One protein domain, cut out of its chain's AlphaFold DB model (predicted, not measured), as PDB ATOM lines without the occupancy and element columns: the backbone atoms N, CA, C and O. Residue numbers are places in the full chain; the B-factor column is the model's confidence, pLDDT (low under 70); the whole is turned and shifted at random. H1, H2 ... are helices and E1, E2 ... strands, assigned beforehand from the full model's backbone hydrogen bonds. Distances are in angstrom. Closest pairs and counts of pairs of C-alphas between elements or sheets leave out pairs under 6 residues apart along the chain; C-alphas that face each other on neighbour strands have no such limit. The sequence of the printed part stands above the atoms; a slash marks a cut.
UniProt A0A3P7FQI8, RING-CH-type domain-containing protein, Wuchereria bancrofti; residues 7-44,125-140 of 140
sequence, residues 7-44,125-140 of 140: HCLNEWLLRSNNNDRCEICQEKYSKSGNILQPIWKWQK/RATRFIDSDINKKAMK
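This is residues 7 to 44 and 125 to 140 of the 140 residues of the protein "RING-CH-type domain-containing protein" of Wuchereria bancrofti (UniProt A0A3P7FQI8). What is the shape? A two-stranded antiparallel ribbon, E1 and E2, has H1 beside E2, while H2 and residues 37 to 44 reach toward opposite ends. Residues 16 to 30 loop from H1 to E1. What makes it up? The printed part has 54 residues, with H1, E1, E2 and H2 in that order, mixed in class. It is loose, with a radius of gyration of the C-alphas of 12.9 A and spans of 44 by 22 by 13 A.

How do the strands pair? E1, residues 31 to 36, and E2, residues 125 to 129, are antiparallel at 148 degrees; N 32 and O 128, 2.8 A apart, are within hydrogen-bond range. Where are the helices? The closest C-alphas of E2 and H1, residues 7 to 15, are those of Thr 127 and Asn 10, 6.5 A apart. H2, residues 132 to 138, is apart from H1 and E1. In H1 and H2 every O i to N i+4 pair is within hydrogen-bond range.

How long are they? From first to last C-alpha, E1 measures 14.2 A, E2 12.7 A, H1 12.6 A and H2 10.0 A. Where are the anchors? C-alpha 7 is at (48.730, 81.959, 40.319) and C-alpha 138 at (57.917, 78.873, 16.917).

Is it cut? Residues 45 to 124 are not printed, and C-alphas 44 and 125 are 14.1 A apart. Where is confidence low? Residues 132 to 140 have pLDDT under 70.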
ATOM      1  N   HIS A   7      48.614  81.904  38.870       81.08
ATOM      2  CA  HIS A   7      48.730  81.959  40.319       81.08
ATOM      3  C   HIS A   7      48.724  80.567  40.966       81.08
ATOM      4  O   HIS A   7      49.604  80.286  41.776       81.08
ATOM      5  N   CYS A   8      47.780  79.702  40.588       83.65
ATOM      6  CA  CYS A   8      47.685  78.335  41.098       83.65
ATOM      7  C   CYS A   8      48.921  77.517  40.708       83.65
ATOM      8  O   CYS A   8      49.431  76.750  41.520       83.65
ATOM      9  N   LEU A   9      49.446  77.725  39.496       84.27
ATOM     10  CA  LEU A   9      50.653  77.041  39.040       84.27
ATOM     11  C   LEU A   9      51.909  77.508  39.795       84.27
ATOM     12  O   LEU A   9      52.743  76.689  40.171       84.27
ATOM     13  N   ASN A  10      52.029  78.808  40.086       82.80
ATOM     14  CA  ASN A  10      53.097  79.322  40.947       82.80
ATOM     15  C   ASN A  10      52.996  78.779  42.383       82.80
ATOM     16  O   ASN A  10      54.016  78.425  42.968       82.80
ATOM     17  N   GLU A  11      51.791  78.685  42.956       82.44
ATOM     18  CA  GLU A  11      51.605  78.076  44.281       82.44
ATOM     19  C   GLU A  11      51.962  76.591  44.300       82.44
ATOM     20  O   GLU A  11      52.583  76.131  45.260       82.44
ATOM     21  N   TRP A  12      51.620  75.853  43.240       86.02
ATOM     22  CA  TRP A  12      52.053  74.468  43.082       86.02
ATOM     23  C   TRP A  12      53.576  74.387  43.081       86.02
ATOM     24  O   TRP A  12      54.131  73.661  43.901       86.02
ATOM     25  N   LEU A  13      54.253  75.169  42.230       84.25
ATOM     26  CA  LEU A  13      55.717  75.176  42.158       84.25
ATOM     27  C   LEU A  13      56.369  75.453  43.513       84.25
ATOM     28  O   LEU A  13      57.332  74.786  43.881       84.25
ATOM     29  N   LEU A  14      55.833  76.410  44.273       81.16
ATOM     30  CA  LEU A  14      56.342  76.733  45.604       81.16
ATOM     31  C   LEU A  14      56.215  75.550  46.576       81.16
ATOM     32  O   LEU A  14      57.104  75.348  47.402       81.16
ATOM     33  N   ARG A  15      55.145  74.752  46.473       83.80
ATOM     34  CA  ARG A  15      54.938  73.547  47.298       83.80
ATOM     35  C   ARG A  15      55.758  72.352  46.814       83.80
ATOM     36  O   ARG A  15      56.226  71.577  47.641       83.80
ATOM     37  N   SER A  16      55.982  72.224  45.509       82.45
ATOM     38  CA  SER A  16      56.754  71.140  44.887       82.45
ATOM     39  C   SER A  16      58.266  71.412  44.864       82.45
ATOM     40  O   SER A  16      58.975  70.925  43.982       82.45
ATOM     41  N   ASN A  17      58.774  72.227  45.796       79.47
ATOM     42  CA  ASN A  17      60.186  72.615  45.899       79.47
ATOM     43  C   ASN A  17      60.778  73.192  44.592       79.47
ATOM     44  O   ASN A  17      61.903  72.878  44.207       79.47
ATOM     45  N   ASN A  18      60.007  74.020  43.882       78.17
ATOM     46  CA  ASN A  18      60.367  74.633  42.599       78.17
ATOM     47  C   ASN A  18      60.741  73.633  41.487       78.17
ATOM     48  O   ASN A  18      61.508  73.984  40.585       78.17
ATOM     49  N   ASN A  19      60.187  72.413  41.514       80.98
ATOM     50  CA  ASN A  19      60.376  71.437  40.438       80.98
ATOM     51  C   ASN A  19      59.984  72.036  39.073       80.98
ATOM     52  O   ASN A  19      58.858  72.485  38.880       80.98
ATOM     53  N   ASP A  20      60.907  72.070  38.110       82.47
ATOM     54  CA  ASP A  20      60.674  72.701  36.806       82.47
ATOM     55  C   ASP A  20      59.908  71.809  35.820       82.47
ATOM     56  O   ASP A  20      59.609  72.251  34.705       82.47
ATOM     57  N   ARG A  21      59.551  70.593  36.242       83.38
ATOM     58  CA  ARG A  21      58.794  69.608  35.471       83.38
ATOM     59  C   ARG A  21      57.416  69.368  36.063       83.38
ATOM     60  O   ARG A  21      57.221  69.412  37.275       83.38
ATOM     61  N   CYS A  22      56.462  69.065  35.192       81.69
ATOM     62  CA  CYS A  22      55.152  68.592  35.603       81.69
ATOM     63  C   CYS A  22      55.263  67.202  36.244       81.69
ATOM     64  O   CYS A  22      55.881  66.306  35.681       81.69
ATOM     65  N   GLU A  23      54.627  66.991  37.393       82.78
ATOM     66  CA  GLU A  23      54.657  65.699  38.098       82.78
ATOM     67  C   GLU A  23      53.956  64.580  37.310       82.78
ATOM     68  O   GLU A  23      54.344  63.418  37.407       82.78
ATOM     69  N   ILE A  24      52.963  64.941  36.488       82.48
ATOM     70  CA  ILE A  24      52.135  63.998  35.726       82.48
ATOM     71  C   ILE A  24      52.825  63.596  34.418       82.48
ATOM     72  O   ILE A  24      53.024  62.412  34.166       82.48
ATOM     73  N   CYS A  25      53.189  64.569  33.575       84.89
ATOM     74  CA  CYS A  25      53.744  64.295  32.245       84.89
ATOM     75  C   CYS A  25      55.271  64.405  32.163       84.89
ATOM     76  O   CYS A  25      55.839  64.097  31.119       84.89
ATOM     77  N   GLN A  26      55.940  64.858  33.227       83.23
ATOM     78  CA  GLN A  26      57.394  65.066  33.281       83.23
ATOM     79  C   GLN A  26      57.942  66.066  32.241       83.23
ATOM     80  O   GLN A  26      59.158  66.245  32.142       83.23
ATOM     81  N   GLU A  27      57.074  66.773  31.504       83.83
ATOM     82  CA  GLU A  27      57.476  67.862  30.612       83.83
ATOM     83  C   GLU A  27      57.889  69.101  31.419       83.83
ATOM     84  O   GLU A  27      57.306  69.429  32.457       83.83
ATOM     85  N   LYS A  28      58.908  69.810  30.925       84.23
ATOM     86  CA  LYS A  28      59.392  71.054  31.525       84.23
ATOM     87  C   LYS A  28      58.408  72.195  31.262       84.23
ATOM     88  O   LYS A  28      58.029  72.435  30.116       84.23
ATOM     89  N   TYR A  29      58.051  72.946  32.305       81.37
ATOM     90  CA  TYR A  29      57.196  74.124  32.159       81.37
ATOM     91  C   TYR A  29      57.866  75.180  31.268       81.37
ATOM     92  O   TYR A  29      59.024  75.549  31.485       81.37
ATOM     93  N   SER A  30      57.121  75.701  30.290       80.83
ATOM     94  CA  SER A  30      57.559  76.825  29.459       80.83
ATOM     95  C   SER A  30      57.433  78.135  30.242       80.83
ATOM     96  O   SER A  30      56.369  78.459  30.768       80.83
ATOM     97  N   LYS A  31      58.539  78.880  30.361       82.33
ATOM     98  CA  LYS A  31      58.654  80.088  31.196       82.33
ATOM     99  C   LYS A  31      59.142  81.265  30.348       82.33
ATOM    100  O   LYS A  31      60.095  81.108  29.592       82.33
ATOM    101  N   SER A  32      58.533  82.441  30.506       78.10
ATOM    102  CA  SER A  32      58.989  83.700  29.884       78.10
ATOM    103  C   SER A  32      60.134  84.353  30.651       78.10
ATOM    104  O   SER A  32      60.862  85.174  30.097       78.10
ATOM    105  N   GLY A  33      60.223  84.073  31.951       78.94
ATOM    106  CA  GLY A  33      61.056  84.800  32.898       78.94
ATOM    107  C   GLY A  33      60.341  84.980  34.232       78.94
ATOM    108  O   GLY A  33      59.335  84.323  34.504       78.94
ATOM    109  N   ASN A  34      60.857  85.891  35.055       78.95
ATOM    110  CA  ASN A  34      60.323  86.173  36.381       78.95
ATOM    111  C   ASN A  34      59.662  87.552  36.410       78.95
ATOM    112  O   ASN A  34      60.279  88.539  36.006       78.95
ATOM    113  N   ILE A  35      58.441  87.625  36.932       81.14
ATOM    114  CA  ILE A  35      57.707  88.875  37.151       81.14
ATOM    115  C   ILE A  35      57.640  89.188  38.643       81.14
ATOM    116  O   ILE A  35      57.546  88.290  39.476       81.14
ATOM    117  N   LEU A  36      57.691  90.469  39.000       80.15
ATOM    118  CA  LEU A  36      57.391  90.882  40.368       80.15
ATOM    119  C   LEU A  36      55.888  90.734  40.600       80.15
ATOM    120  O   LEU A  36      55.085  91.220  39.804       80.15
ATOM    121  N   GLN A  37      55.509  90.057  41.684       77.56
ATOM    122  CA  GLN A  37      54.109  89.994  42.090       77.56
ATOM    123  C   GLN A  37      53.584  91.405  42.414       77.56
ATOM    124  O   GLN A  37      54.372  92.278  42.793       77.56
ATOM    125  N   PRO A  38      52.266  91.659  42.314       81.08
ATOM    126  CA  PRO A  38      51.695  92.908  42.809       81.08
ATOM    127  C   PRO A  38      52.011  93.082  44.303       81.08
ATOM    128  O   PRO A  38      51.938  92.117  45.061       81.08
ATOM    129  N   ILE A  39      52.321  94.315  44.726       79.95
ATOM    130  CA  ILE A  39      52.814  94.658  46.082       79.95
ATOM    131  C   ILE A  39      51.906  94.103  47.197       79.95
ATOM    132  O   ILE A  39      52.370  93.688  48.251       79.95
ATOM    133  N   TRP A  40      50.604  94.018  46.931       80.78
ATOM    134  CA  TRP A  40      49.573  93.505  47.837       80.78
ATOM    135  C   TRP A  40      49.712  92.010  48.165       80.78
ATOM    136  O   TRP A  40      49.193  91.559  49.180       80.78
ATOM    137  N   LYS A  41      50.395  91.239  47.310       79.26
ATOM    138  CA  LYS A  41      50.675  89.809  47.516       79.26
ATOM    139  C   LYS A  41      52.032  89.557  48.173       79.26
ATOM    140  O   LYS A  41      52.372  88.404  48.429       79.26
ATOM    141  N   TRP A  42      52.815  90.604  48.436       82.31
ATOM    142  CA  TRP A  42      54.148  90.433  48.994       82.31
ATOM    143  C   TRP A  42      54.068  89.909  50.424       82.31
ATOM    144  O   TRP A  42      53.279  90.382  51.246       82.31
ATOM    145  N   GLN A  43      54.911  88.927  50.731       82.37
ATOM    146  CA  GLN A  43      55.034  88.420  52.095       82.37
ATOM    147  C   GLN A  43      55.551  89.529  53.006       82.37
ATOM    148  O   GLN A  43      56.532  90.174  52.657       82.37
ATOM    149  N   LYS A  44      54.946  89.722  54.186       82.58
ATOM    150  CA  LYS A  44      55.424  90.723  55.152       82.58
ATOM    151  C   LYS A  44      56.918  90.504  55.444       82.58
ATOM    152  O   LYS A  44      57.308  89.362  55.707       82.58
ATOM    153  N   ARG A 125      59.608  87.540  43.485       81.69
ATOM    154  CA  ARG A 125      59.476  87.243  42.055       81.69
ATOM    155  C   ARG A 125      58.719  85.926  41.844       81.69
ATOM    156  O   ARG A 125      59.098  84.897  42.388       81.69
ATOM    157  N   ALA A 126      57.678  85.953  41.013       77.96
ATOM    158  CA  ALA A 126      56.951  84.778  40.539       77.96
ATOM    159  C   ALA A 126      57.426  84.363  39.144       77.96
ATOM    160  O   ALA A 126      57.896  85.194  38.363       77.96
ATOM    161  N   THR A 127      57.266  83.083  38.812       78.31
ATOM    162  CA  THR A 127      57.547  82.592  37.463       78.31
ATOM    163  C   THR A 127      56.402  82.992  36.541       78.31
ATOM    164  O   THR A 127      55.244  82.712  36.851       78.31
ATOM    165  N   ARG A 128      56.724  83.603  35.396       80.46
ATOM    166  CA  ARG A 128      55.757  83.831  34.323       80.46
ATOM    167  C   ARG A 128      55.750  82.659  33.365       80.46
ATOM    168  O   ARG A 128      56.764  82.392  32.713       80.46
ATOM    169  N   PHE A 129      54.619  81.980  33.264       79.53
ATOM    170  CA  PHE A 129      54.452  80.848  32.356       79.53
ATOM    171  C   PHE A 129      54.001  81.311  30.968       79.53
ATOM    172  O   PHE A 129      53.380  82.364  30.824       79.53
ATOM    173  N   ILE A 130      54.360  80.537  29.944       79.03
ATOM    174  CA  ILE A 130      53.886  80.696  28.563       79.03
ATOM    175  C   ILE A 130      53.321  79.347  28.118       79.03
ATOM    176  O   ILE A 130      53.865  78.307  28.495       79.03
ATOM    177  N   ASP A 131      52.283  79.357  27.284       72.48
ATOM    178  CA  ASP A 131      51.762  78.147  26.653       72.48
ATOM    179  C   ASP A 131      52.828  77.438  25.806       72.48
ATOM    180  O   ASP A 131      53.477  78.024  24.932       72.48
ATOM    181  N   SER A 132      52.998  76.138  26.049       68.78
ATOM    182  CA  SER A 132      53.998  75.311  25.365       68.78
ATOM    183  C   SER A 132      53.696  75.122  23.874       68.78
ATOM    184  O   SER A 132      54.628  75.016  23.076       68.78
ATOM    185  N   ASP A 133      52.420  75.147  23.472       65.76
ATOM    186  CA  ASP A 133      51.997  74.960  22.075       65.76
ATOM    187  C   ASP A 133      52.407  76.120  21.158       65.76
ATOM    188  O   ASP A 133      52.687  75.908  19.976       65.76
ATOM    189  N   ILE A 134      52.511  77.338  21.699       59.21
ATOM    190  CA  ILE A 134      53.008  78.500  20.953       59.21
ATOM    191  C   ILE A 134      54.515  78.349  20.705       59.21
ATOM    192  O   ILE A 134      54.984  78.566  19.589       59.21
ATOM    193  N   ASN A 135      55.271  77.874  21.701       55.39
ATOM    194  CA  ASN A 135      56.708  77.627  21.551       55.39
ATOM    195  C   ASN A 135      57.019  76.440  20.625       55.39
ATOM    196  O   ASN A 135      57.947  76.522  19.825       55.39
ATOM    197  N   LYS A 136      56.223  75.361  20.656       56.77
ATOM    198  CA  LYS A 136      56.403  74.221  19.734       56.77
ATOM    199  C   LYS A 136      56.182  74.613  18.264       56.77
ATOM    200  O   LYS A 136      56.782  73.994  17.389       56.77
ATOM    201  N   LYS A 137      55.358  75.634  17.985       59.10
ATOM    202  CA  LYS A 137      55.162  76.191  16.632       59.10
ATOM    203  C   LYS A 137      56.217  77.225  16.233       59.10
ATOM    204  O   LYS A 137      56.463  77.365  15.048       59.10
ATOM    205  N   ALA A 138      56.837  77.918  17.188       58.67
ATOM    206  CA  ALA A 138      57.917  78.873  16.917       58.67
ATOM    207  C   ALA A 138      59.299  78.209  16.739       58.67
ATOM    208  O   ALA A 138      60.214  78.839  16.216       58.67
ATOM    209  N   MET A 139      59.464  76.955  17.182       57.18
ATOM    210  CA  MET A 139      60.698  76.166  17.021       57.18
ATOM    211  C   MET A 139      60.672  75.190  15.824       57.18
ATOM    212  O   MET A 139      61.612  74.411  15.670       57.18
ATOM    213  N   LYS A 140      59.615  75.205  15.001       44.93
ATOM    214  CA  LYS A 140      59.539  74.504  13.707       44.93
ATOM    215  C   LYS A 140      59.587  75.515  12.574       44.93
ATOM    216  O   LYS A 140      60.185  75.163  11.539       44.93
TER     217      LYS A 140